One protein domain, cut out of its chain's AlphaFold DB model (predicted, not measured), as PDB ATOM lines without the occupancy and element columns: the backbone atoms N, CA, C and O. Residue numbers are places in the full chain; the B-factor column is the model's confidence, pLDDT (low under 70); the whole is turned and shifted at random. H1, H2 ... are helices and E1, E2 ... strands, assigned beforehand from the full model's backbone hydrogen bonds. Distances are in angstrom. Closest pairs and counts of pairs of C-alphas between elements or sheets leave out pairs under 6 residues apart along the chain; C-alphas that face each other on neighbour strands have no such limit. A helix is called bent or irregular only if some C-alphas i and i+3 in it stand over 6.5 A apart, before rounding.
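AT A GLANCE: This is residues 273 to 340 of the 340 residues of the protein "Peptidase_C25 domain-containing protein" of Anaerolinea sp. 4484_236 (UniProt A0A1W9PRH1). Two short parallel strands, E1 and E2, lie side by side in the middle, with the long helix H1 packed along the pair; H2 follows at once where E2 ends, and H3 packs crosswise on H2, apart from H1 and from both strands. The first 13 residues, 273 to 285, hold no named element and make a long lead-in to E1. The printed part has 68 residues, with three named helices and two named strands in the order E1, H1, E2, H2, H3; the class is mixed, helices and strands. The whole is compact, with a radius of gyration of the C-alphas of 12.0 A and spans of 35 by 26 by 20 A.

IN THESE COORDINATES: Begin at Leu 273 and read on to C-alpha 286 at (-8.728, -4.796, 8.584), where strand E1, residues 286 to 290, begins; it is 13.5 A long. One residue later, find C-alpha 292 at (-11.667, -6.233, -8.042); from there helix H1, residues 292 to 306, runs 19.2 A. H1 is irregular: C-alphas 297 and 300 are 7.3 A apart. Strand E2, residues 312 to 316, is 13.8 A long. Helix H2, residues 317 to 324, comes next, and helix H3, residues 331 to 338, ends at C-alpha 338, (-11.107, -15.966, 7.547).

HOW THE PARTS SIT: Look first at E1 and E2, parallel neighbours with 19 degrees between their directions. N 315 and O 288 are 2.9 A apart and N 288 and O 313 are 3.0 A apart, both within hydrogen-bond range. E1, H1 and E2 form a strand-helix-strand unit, two parallel neighbour strands with a helix between them along the chain, and its crossover is right-handed. The closest C-alphas of H1 and E2 are those of Asp 292 and Ser 316, 5.6 A apart; those of H1 and E1 are Leu 295 and Val 288, 7.5 A apart. At Gly 290, the last residue of E1, the strand comes closest to H2: the C-alphas of Gly 290 and Ala 317 are the closest of the two elements, 4.8 A apart. H2 and H3 touch about perpendicular, at 79 degrees, with Phe 324 and Ala 333 the closest C-alphas, 4.7 A apart. H1 and H3 are apart. Every O i to N i+4 pair is within hydrogen-bond range in H2 and H3; in H1, 8 of 11 are.

THE WHOLE: The C-alphas farthest apart are those of Gln 308 and Asp 326, 35.2 A. The printed part has no cut and ends at Arg 340, the chain's last residue. The links E1 to H1, H1 to E2 and E2 to H2 are tight, and H2 to H3 is short. The mean pLDDT of the printed part is 91.7, and no printed residue is under 70.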
ATOM      1  N   LEU A 273      -4.291 -17.310  -8.415       87.81
ATOM      2  CA  LEU A 273      -3.360 -17.942  -7.461       87.81
ATOM      3  C   LEU A 273      -2.331 -16.974  -6.836       87.81
ATOM      4  O   LEU A 273      -1.552 -17.380  -5.973       87.81
ATOM      5  N   THR A 274      -2.310 -15.710  -7.272       87.00
ATOM      6  CA  THR A 274      -1.379 -14.673  -6.797       87.00
ATOM      7  C   THR A 274      -2.171 -13.454  -6.309       87.00
ATOM      8  O   THR A 274      -2.968 -12.938  -7.091       87.00
ATOM      9  N   PRO A 275      -1.944 -12.948  -5.079       88.69
ATOM     10  CA  PRO A 275      -1.044 -13.489  -4.057       88.69
ATOM     11  C   PRO A 275      -1.485 -14.877  -3.564       88.69
ATOM     12  O   PRO A 275      -2.661 -15.232  -3.635       88.69
ATOM     13  N   ASN A 276      -0.534 -15.663  -3.047       90.75
ATOM     14  CA  ASN A 276      -0.849 -16.934  -2.399       90.75
ATOM     15  C   ASN A 276      -1.549 -16.651  -1.066       90.75
ATOM     16  O   ASN A 276      -0.909 -16.419  -0.041       90.75
ATOM     17  N   LEU A 277      -2.876 -16.691  -1.078       91.69
ATOM     18  CA  LEU A 277      -3.694 -16.425   0.092       91.69
ATOM     19  C   LEU A 277      -3.565 -17.533   1.143       91.69
ATOM     20  O   LEU A 277      -3.975 -17.299   2.274       91.69
ATOM     21  N   LYS A 278      -3.023 -18.714   0.814       89.75
ATOM     22  CA  LYS A 278      -2.768 -19.812   1.770       89.75
ATOM     23  C   LYS A 278      -1.468 -19.649   2.561       89.75
ATOM     24  O   LYS A 278      -1.202 -20.465   3.440       89.75
ATOM     25  N   ASP A 279      -0.652 -18.642   2.260       89.19
ATOM     26  CA  ASP A 279       0.570 -18.361   3.010       89.19
ATOM     27  C   ASP A 279       0.222 -17.877   4.440       89.19
ATOM     28  O   ASP A 279      -0.440 -16.848   4.588       89.19
ATOM     29  N   PRO A 280       0.653 -18.582   5.508       81.38
ATOM     30  CA  PRO A 280       0.325 -18.219   6.889       81.38
ATOM     31  C   PRO A 280       1.004 -16.923   7.367       81.38
ATOM     32  O   PRO A 280       0.684 -16.442   8.450       81.38
ATOM     33  N   SER A 281       1.928 -16.344   6.591       82.44
ATOM     34  CA  SER A 281       2.470 -15.004   6.853       82.44
ATOM     35  C   SER A 281       1.529 -13.867   6.418       82.44
ATOM     36  O   SER A 281       1.755 -12.716   6.790       82.44
ATOM     37  N   GLN A 282       0.459 -14.171   5.671       78.88
ATOM     38  CA  GLN A 282      -0.544 -13.201   5.220       78.88
ATOM     39  C   GLN A 282      -1.620 -12.975   6.294       78.88
ATOM     40  O   GLN A 282      -2.513 -13.808   6.488       78.88
ATOM     41  N   GLY A 283      -1.571 -11.814   6.954       81.31
ATOM     42  CA  GLY A 283      -2.542 -11.386   7.966       81.31
ATOM     43  C   GLY A 283      -2.894  -9.900   7.854       81.31
ATOM     44  O   GLY A 283      -2.128  -9.114   7.299       81.31
ATOM     45  N   ALA A 284      -4.061  -9.522   8.378       90.19
ATOM     46  CA  ALA A 284      -4.554  -8.147   8.395       90.19
ATOM     47  C   ALA A 284      -5.442  -7.893   9.623       90.19
ATOM     48  O   ALA A 284      -6.222  -8.760  10.015       90.19
ATOM     49  N   ASP A 285      -5.361  -6.684  10.179       93.25
ATOM     50  CA  ASP A 285      -6.269  -6.172  11.213       93.25
ATOM     51  C   ASP A 285      -7.591  -5.671  10.604       93.25
ATOM     52  O   ASP A 285      -8.628  -5.642  11.268       93.25
ATOM     53  N   TYR A 286      -7.558  -5.250   9.333       93.56
ATOM     54  CA  TYR A 286      -8.728  -4.796   8.584       93.56
ATOM     55  C   TYR A 286      -8.706  -5.340   7.155       93.56
ATOM     56  O   TYR A 286      -7.820  -5.022   6.362       93.56
ATOM     57  N   LEU A 287      -9.708  -6.147   6.813       93.88
ATOM     58  CA  LEU A 287      -9.807  -6.794   5.513       93.88
ATOM     59  C   LEU A 287     -11.050  -6.314   4.760       93.88
ATOM     60  O   LEU A 287     -12.161  -6.363   5.286       93.88
ATOM     61  N   VAL A 288     -10.856  -5.887   3.512       95.00
ATOM     62  CA  VAL A 288     -11.936  -5.613   2.558       95.00
ATOM     63  C   VAL A 288     -11.997  -6.777   1.570       95.00
ATOM     64  O   VAL A 288     -11.008  -7.050   0.896       95.00
ATOM     65  N   ILE A 289     -13.140  -7.459   1.482       94.94
ATOM     66  CA  ILE A 289     -13.379  -8.535   0.507       94.94
ATOM     67  C   ILE A 289     -14.438  -8.068  -0.488       94.94
ATOM     68  O   ILE A 289     -15.483  -7.561  -0.079       94.94
ATOM     69  N   GLY A 290     -14.186  -8.259  -1.781       92.69
ATOM     70  CA  GLY A 290     -15.151  -7.971  -2.842       92.69
ATOM     71  C   GLY A 290     -14.565  -8.180  -4.240       92.69
ATOM     72  O   GLY A 290     -13.402  -8.563  -4.343       92.69
ATOM     73  N   PRO A 291     -15.345  -7.926  -5.302       91.62
ATOM     74  CA  PRO A 291     -14.851  -7.934  -6.677       91.62
ATOM     75  C   PRO A 291     -13.785  -6.857  -6.907       91.62
ATOM     76  O   PRO A 291     -13.905  -5.747  -6.375       91.62
ATOM     77  N   ASP A 292     -12.791  -7.143  -7.750       87.81
ATOM     78  CA  ASP A 292     -11.667  -6.233  -8.042       87.81
ATOM     79  C   ASP A 292     -12.109  -4.822  -8.476       87.81
ATOM     80  O   ASP A 292     -11.543  -3.819  -8.032       87.81
ATOM     81  N   GLU A 293     -13.174  -4.725  -9.278       88.31
ATOM     82  CA  GLU A 293     -13.751  -3.450  -9.733       88.31
ATOM     83  C   GLU A 293     -14.220  -2.555  -8.571       88.31
ATOM     84  O   GLU A 293     -14.154  -1.325  -8.649       88.31
ATOM     85  N   LEU A 294     -14.673  -3.156  -7.466       91.69
ATOM     86  CA  LEU A 294     -15.078  -2.428  -6.265       91.69
ATOM     87  C   LEU A 294     -13.883  -2.153  -5.346       91.69
ATOM     88  O   LEU A 294     -13.810  -1.065  -4.775       91.69
ATOM     89  N   LEU A 295     -12.924  -3.079  -5.242       92.88
ATOM     90  CA  LEU A 295     -11.716  -2.898  -4.427       92.88
ATOM     91  C   LEU A 295     -10.887  -1.691  -4.881       92.88
ATOM     92  O   LEU A 295     -10.496  -0.881  -4.043       92.88
ATOM     93  N   ALA A 296     -10.724  -1.490  -6.194       89.94
ATOM     94  CA  ALA A 296     -10.013  -0.334  -6.747       89.94
ATOM     95  C   ALA A 296     -10.601   1.021  -6.291       89.94
ATOM     96  O   ALA A 296      -9.873   1.993  -6.096       89.94
ATOM     97  N   ASN A 297     -11.919   1.083  -6.070       93.50
ATOM     98  CA  ASN A 297     -12.609   2.275  -5.568       93.50
ATOM     99  C   ASN A 297     -12.507   2.438  -4.036       93.50
ATOM    100  O   ASN A 297     -12.794   3.514  -3.507       93.50
ATOM    101  N   LEU A 298     -12.090   1.390  -3.318       94.31
ATOM    102  CA  LEU A 298     -11.931   1.362  -1.861       94.31
ATOM    103  C   LEU A 298     -10.480   1.587  -1.401       94.31
ATOM    104  O   LEU A 298     -10.256   1.770  -0.204       94.31
ATOM    105  N   GLU A 299      -9.515   1.691  -2.318       92.69
ATOM    106  CA  GLU A 299      -8.123   2.069  -2.022       92.69
ATOM    107  C   GLU A 299      -7.981   3.306  -1.102       92.69
ATOM    108  O   GLU A 299      -7.226   3.236  -0.129       92.69
ATOM    109  N   PRO A 300      -8.745   4.412  -1.267       96.19
ATOM    110  CA  PRO A 300      -8.678   5.542  -0.334       96.19
ATOM    111  C   PRO A 300      -9.098   5.188   1.103       96.19
ATOM    112  O   PRO A 300      -8.571   5.759   2.060       96.19
ATOM    113  N   LEU A 301     -10.032   4.243   1.274       95.75
ATOM    114  CA  LEU A 301     -10.450   3.741   2.585       95.75
ATOM    115  C   LEU A 301      -9.378   2.821   3.185       95.75
ATOM    116  O   LEU A 301      -9.071   2.953   4.369       95.75
ATOM    117  N   ILE A 302      -8.785   1.935   2.379       96.06
ATOM    118  CA  ILE A 302      -7.697   1.041   2.801       96.06
ATOM    119  C   ILE A 302      -6.496   1.876   3.271       96.06
ATOM    120  O   ILE A 302      -6.047   1.716   4.407       96.06
ATOM    121  N   ALA A 303      -6.059   2.855   2.473       96.94
ATOM    122  CA  ALA A 303      -4.993   3.788   2.836       96.94
ATOM    123  C   ALA A 303      -5.320   4.603   4.106       96.94
ATOM    124  O   ALA A 303      -4.447   4.840   4.944       96.94
ATOM    125  N   HIS A 304      -6.584   4.996   4.307       97.69
ATOM    126  CA  HIS A 304      -7.011   5.671   5.536       97.69
ATOM    127  C   HIS A 304      -6.900   4.771   6.780       97.69
ATOM    128  O   HIS A 304      -6.532   5.256   7.850       97.69
ATOM    129  N   ARG A 305      -7.172   3.464   6.660       97.81
ATOM    130  CA  ARG A 305      -6.978   2.491   7.753       97.81
ATOM    131  C   ARG A 305      -5.501   2.201   8.019       97.81
ATOM    132  O   ARG A 305      -5.097   2.176   9.180       97.81
ATOM    133  N   GLN A 306      -4.674   2.118   6.977       97.12
ATOM    134  CA  GLN A 306      -3.214   2.032   7.117       97.12
ATOM    135  C   GLN A 306      -2.640   3.258   7.850       97.12
ATOM    136  O   GLN A 306      -1.824   3.113   8.757       97.12
ATOM    137  N   ALA A 307      -3.133   4.466   7.550       97.94
ATOM    138  CA  ALA A 307      -2.754   5.693   8.259       97.94
ATOM    139  C   ALA A 307      -3.195   5.729   9.741       97.94
ATOM    140  O   ALA A 307      -2.666   6.526  10.515       97.94
ATOM    141  N   GLN A 308      -4.131   4.864  10.152       97.75
ATOM    142  CA  GLN A 308      -4.515   4.642  11.556       97.75
ATOM    143  C   GLN A 308      -3.635   3.588  12.258       97.75
ATOM    144  O   GLN A 308      -3.849   3.311  13.436       97.75
ATOM    145  N   GLY A 309      -2.639   3.020  11.565       97.00
ATOM    146  CA  GLY A 309      -1.720   2.013  12.099       97.00
ATOM    147  C   GLY A 309      -2.208   0.566  11.983       97.00
ATOM    148  O   GLY A 309      -1.586  -0.311  12.572       97.00
ATOM    149  N   LEU A 310      -3.296   0.311  11.245       97.06
ATOM    150  CA  LEU A 310      -3.836  -1.033  11.016       97.06
ATOM    151  C   LEU A 310      -3.189  -1.686   9.790       97.06
ATOM    152  O   LEU A 310      -3.150  -1.078   8.714       97.06
ATOM    153  N   LEU A 311      -2.796  -2.956   9.896       94.38
ATOM    154  CA  LEU A 311      -2.473  -3.789   8.739       94.38
ATOM    155  C   LEU A 311      -3.755  -3.992   7.923       94.38
ATOM    156  O   LEU A 311      -4.619  -4.782   8.296       94.38
ATOM    157  N   SER A 312      -3.910  -3.225   6.843       95.12
ATOM    158  CA  SER A 312      -5.158  -3.168   6.074       95.12
ATOM    159  C   SER A 312      -4.925  -3.503   4.609       95.12
ATOM    160  O   SER A 312      -4.014  -2.940   4.001       95.12
ATOM    161  N   GLN A 313      -5.766  -4.368   4.041       92.81
ATOM    162  CA  GLN A 313      -5.670  -4.798   2.642       92.81
ATOM    163  C   GLN A 313      -7.043  -5.079   2.016       92.81
ATOM    164  O   GLN A 313      -8.010  -5.383   2.721       92.81
ATOM    165  N   GLY A 314      -7.108  -4.989   0.688       93.38
ATOM    166  CA  GLY A 314      -8.192  -5.540  -0.124       93.38
ATOM    167  C   GLY A 314      -7.817  -6.927  -0.647       93.38
ATOM    168  O   GLY A 314      -6.661  -7.152  -1.001       93.38
ATOM    169  N   ILE A 315      -8.770  -7.858  -0.688       93.56
ATOM    170  CA  ILE A 315      -8.606  -9.185  -1.294       93.56
ATOM    171  C   ILE A 315      -9.810  -9.479  -2.190       93.56
ATOM    172  O   ILE A 315     -10.957  -9.383  -1.747       93.56
ATOM    173  N   SER A 316      -9.535  -9.871  -3.435       93.75
ATOM    174  CA  SER A 316     -10.541 -10.338  -4.393       93.75
ATOM    175  C   SER A 316     -11.362 -11.495  -3.813       93.75
ATOM    176  O   SER A 316     -10.815 -12.483  -3.312       93.75
ATOM    177  N   ALA A 317     -12.688 -11.393  -3.916       94.12
ATOM    178  CA  ALA A 317     -13.585 -12.498  -3.596       94.12
ATOM    179  C   ALA A 317     -13.324 -13.701  -4.524       94.12
ATOM    180  O   ALA A 317     -13.312 -14.844  -4.076       94.12
ATOM    181  N   GLU A 318     -13.022 -13.436  -5.792       92.81
ATOM    182  CA  GLU A 318     -12.703 -14.421  -6.823       92.81
ATOM    183  C   GLU A 318     -11.415 -15.190  -6.493       92.81
ATOM    184  O   GLU A 318     -11.403 -16.416  -6.576       92.81
ATOM    185  N   ALA A 319     -10.370 -14.506  -6.012       93.94
ATOM    186  CA  ALA A 319      -9.142 -15.138  -5.521       93.94
ATOM    187  C   ALA A 319      -9.378 -16.006  -4.273       93.94
ATOM    188  O   ALA A 319      -8.731 -17.043  -4.097       93.94
ATOM    189  N   ILE A 320     -10.326 -15.624  -3.409       94.88
ATOM    190  CA  ILE A 320     -10.751 -16.464  -2.283       94.88
ATOM    191  C   ILE A 320     -11.489 -17.710  -2.785       94.88
ATOM    192  O   ILE A 320     -11.189 -18.804  -2.306       94.88
ATOM    193  N   TYR A 321     -12.401 -17.588  -3.753       95.00
ATOM    194  CA  TYR A 321     -13.101 -18.737  -4.338       95.00
ATOM    195  C   TYR A 321     -12.125 -19.698  -5.034       95.00
ATOM    196  O   TYR A 321     -12.135 -20.894  -4.743       95.00
ATOM    197  N   ASP A 322     -11.215 -19.188  -5.867       94.44
ATOM    198  CA  ASP A 322     -10.209 -19.988  -6.581       94.44
ATOM    199  C   ASP A 322      -9.272 -20.746  -5.634       94.44
ATOM    200  O   ASP A 322      -8.878 -21.876  -5.920       94.44
ATOM    201  N   GLN A 323      -8.921 -20.156  -4.486       93.56
ATOM    202  CA  GLN A 323      -7.980 -20.774  -3.553       93.56
ATOM    203  C   GLN A 323      -8.660 -21.602  -2.443       93.56
ATOM    204  O   GLN A 323      -8.058 -22.575  -1.988       93.56
ATOM    205  N   PHE A 324      -9.881 -21.280  -2.002       92.56
ATOM    206  CA  PHE A 324     -10.545 -21.916  -0.843       92.56
ATOM    207  C   PHE A 324     -11.875 -22.623  -1.149       92.56
ATOM    208  O   PHE A 324     -12.456 -23.215  -0.232       92.56
ATOM    209  N   GLY A 325     -12.362 -22.582  -2.391       90.25
ATOM    210  CA  GLY A 325     -13.632 -23.189  -2.801       90.25
ATOM    211  C   GLY A 325     -13.650 -23.699  -4.241       90.25
ATOM    212  O   GLY A 325     -14.704 -23.669  -4.860       90.25
ATOM    213  N   ASP A 326     -12.503 -24.114  -4.788       88.44
ATOM    214  CA  ASP A 326     -12.395 -24.701  -6.135       88.44
ATOM    215  C   ASP A 326     -13.042 -23.822  -7.228       88.44
ATOM    216  O   ASP A 326     -13.750 -24.277  -8.128       88.44
ATOM    217  N   GLY A 327     -12.827 -22.507  -7.106       89.06
ATOM    218  CA  GLY A 327     -13.331 -21.483  -8.023       89.06
ATOM    219  C   GLY A 327     -14.800 -21.102  -7.854       89.06
ATOM    220  O   GLY A 327     -15.248 -20.133  -8.477       89.06
ATOM    221  N   PHE A 328     -15.529 -21.828  -7.007       89.88
ATOM    222  CA  PHE A 328     -16.970 -21.729  -6.829       89.88
ATOM    223  C   PHE A 328     -17.357 -20.666  -5.770       89.88
ATOM    224  O   PHE A 328     -16.791 -20.670  -4.670       89.88
ATOM    225  N   PRO A 329     -18.318 -19.760  -6.059       90.62
ATOM    226  CA  PRO A 329     -18.797 -18.732  -5.123       90.62
ATOM    227  C   PRO A 329     -19.602 -19.258  -3.917       90.62
ATOM    228  O   PRO A 329     -20.808 -19.053  -3.808       90.62
ATOM    229  N   ASP A 330     -18.925 -19.916  -2.977       86.56
ATOM    230  CA  ASP A 330     -19.506 -20.423  -1.727       86.56
ATOM    231  C   ASP A 330     -19.087 -19.549  -0.521       86.56
ATOM    232  O   ASP A 330     -17.886 -19.315  -0.318       86.56
ATOM    233  N   PRO A 331     -20.017 -19.095   0.349       90.81
ATOM    234  CA  PRO A 331     -19.667 -18.428   1.607       90.81
ATOM    235  C   PRO A 331     -18.732 -19.248   2.519       90.81
ATOM    236  O   PRO A 331     -18.017 -18.664   3.341       90.81
ATOM    237  N   MET A 332     -18.664 -20.579   2.390       90.50
ATOM    238  CA  MET A 332     -17.669 -21.392   3.097       90.50
ATOM    239  C   MET A 332     -16.239 -21.166   2.598       90.50
ATOM    240  O   MET A 332     -15.326 -21.291   3.410       90.50
ATOM    241  N   ALA A 333     -16.008 -20.770   1.343       92.94
ATOM    242  CA  ALA A 333     -14.673 -20.381   0.879       92.94
ATOM    243  C   ALA A 333     -14.181 -19.125   1.623       92.94
ATOM    244  O   ALA A 333     -13.074 -19.112   2.166       92.94
ATOM    245  N   ILE A 334     -15.053 -18.117   1.763       93.62
ATOM    246  CA  ILE A 334     -14.791 -16.910   2.566       93.62
ATOM    247  C   ILE A 334     -14.568 -17.282   4.036       93.62
ATOM    248  O   ILE A 334     -13.607 -16.828   4.657       93.62
ATOM    249  N   ARG A 335     -15.396 -18.168   4.601       92.81
ATOM    250  CA  ARG A 335     -15.224 -18.641   5.983       92.81
ATOM    251  C   ARG A 335     -13.890 -19.370   6.192       92.81
ATOM    252  O   ARG A 335     -13.217 -19.098   7.182       92.81
ATOM    253  N   ARG A 336     -13.488 -20.262   5.279       92.31
ATOM    254  CA  ARG A 336     -12.188 -20.965   5.314       92.31
ATOM    255  C   ARG A 336     -11.017 -19.988   5.203       92.31
ATOM    256  O   ARG A 336     -10.009 -20.188   5.864       92.31
ATOM    257  N   HIS A 337     -11.151 -18.927   4.408       92.81
ATOM    258  CA  HIS A 337     -10.142 -17.874   4.319       92.81
ATOM    259  C   HIS A 337      -9.990 -17.090   5.637       92.81
ATOM    260  O   HIS A 337      -8.868 -16.796   6.037       92.81
ATOM    261  N   LEU A 338     -11.098 -16.780   6.321       90.94
ATOM    262  CA  LEU A 338     -11.107 -15.966   7.547       90.94
ATOM    263  C   LEU A 338     -10.733 -16.725   8.835       90.94
ATOM    264  O   LEU A 338     -10.188 -16.113   9.749       90.94
ATOM    265  N   PHE A 339     -11.046 -18.022   8.935       85.50
ATOM    266  CA  PHE A 339     -10.946 -18.816  10.178       85.50
ATOM    267  C   PHE A 339     -10.006 -20.031  10.062       85.50
ATOM    268  O   PHE A 339     -10.280 -21.094  10.622       85.50
ATOM    269  N   ARG A 340      -8.940 -19.868   9.281       71.62
ATOM    270  CA  ARG A 340      -7.848 -20.832   9.069       71.62
ATOM    271  C   ARG A 340      -6.879 -20.934  10.247       71.62
ATOM    272  O   ARG A 340      -6.649 -19.891  10.897       71.62
TER     273      ARG A 340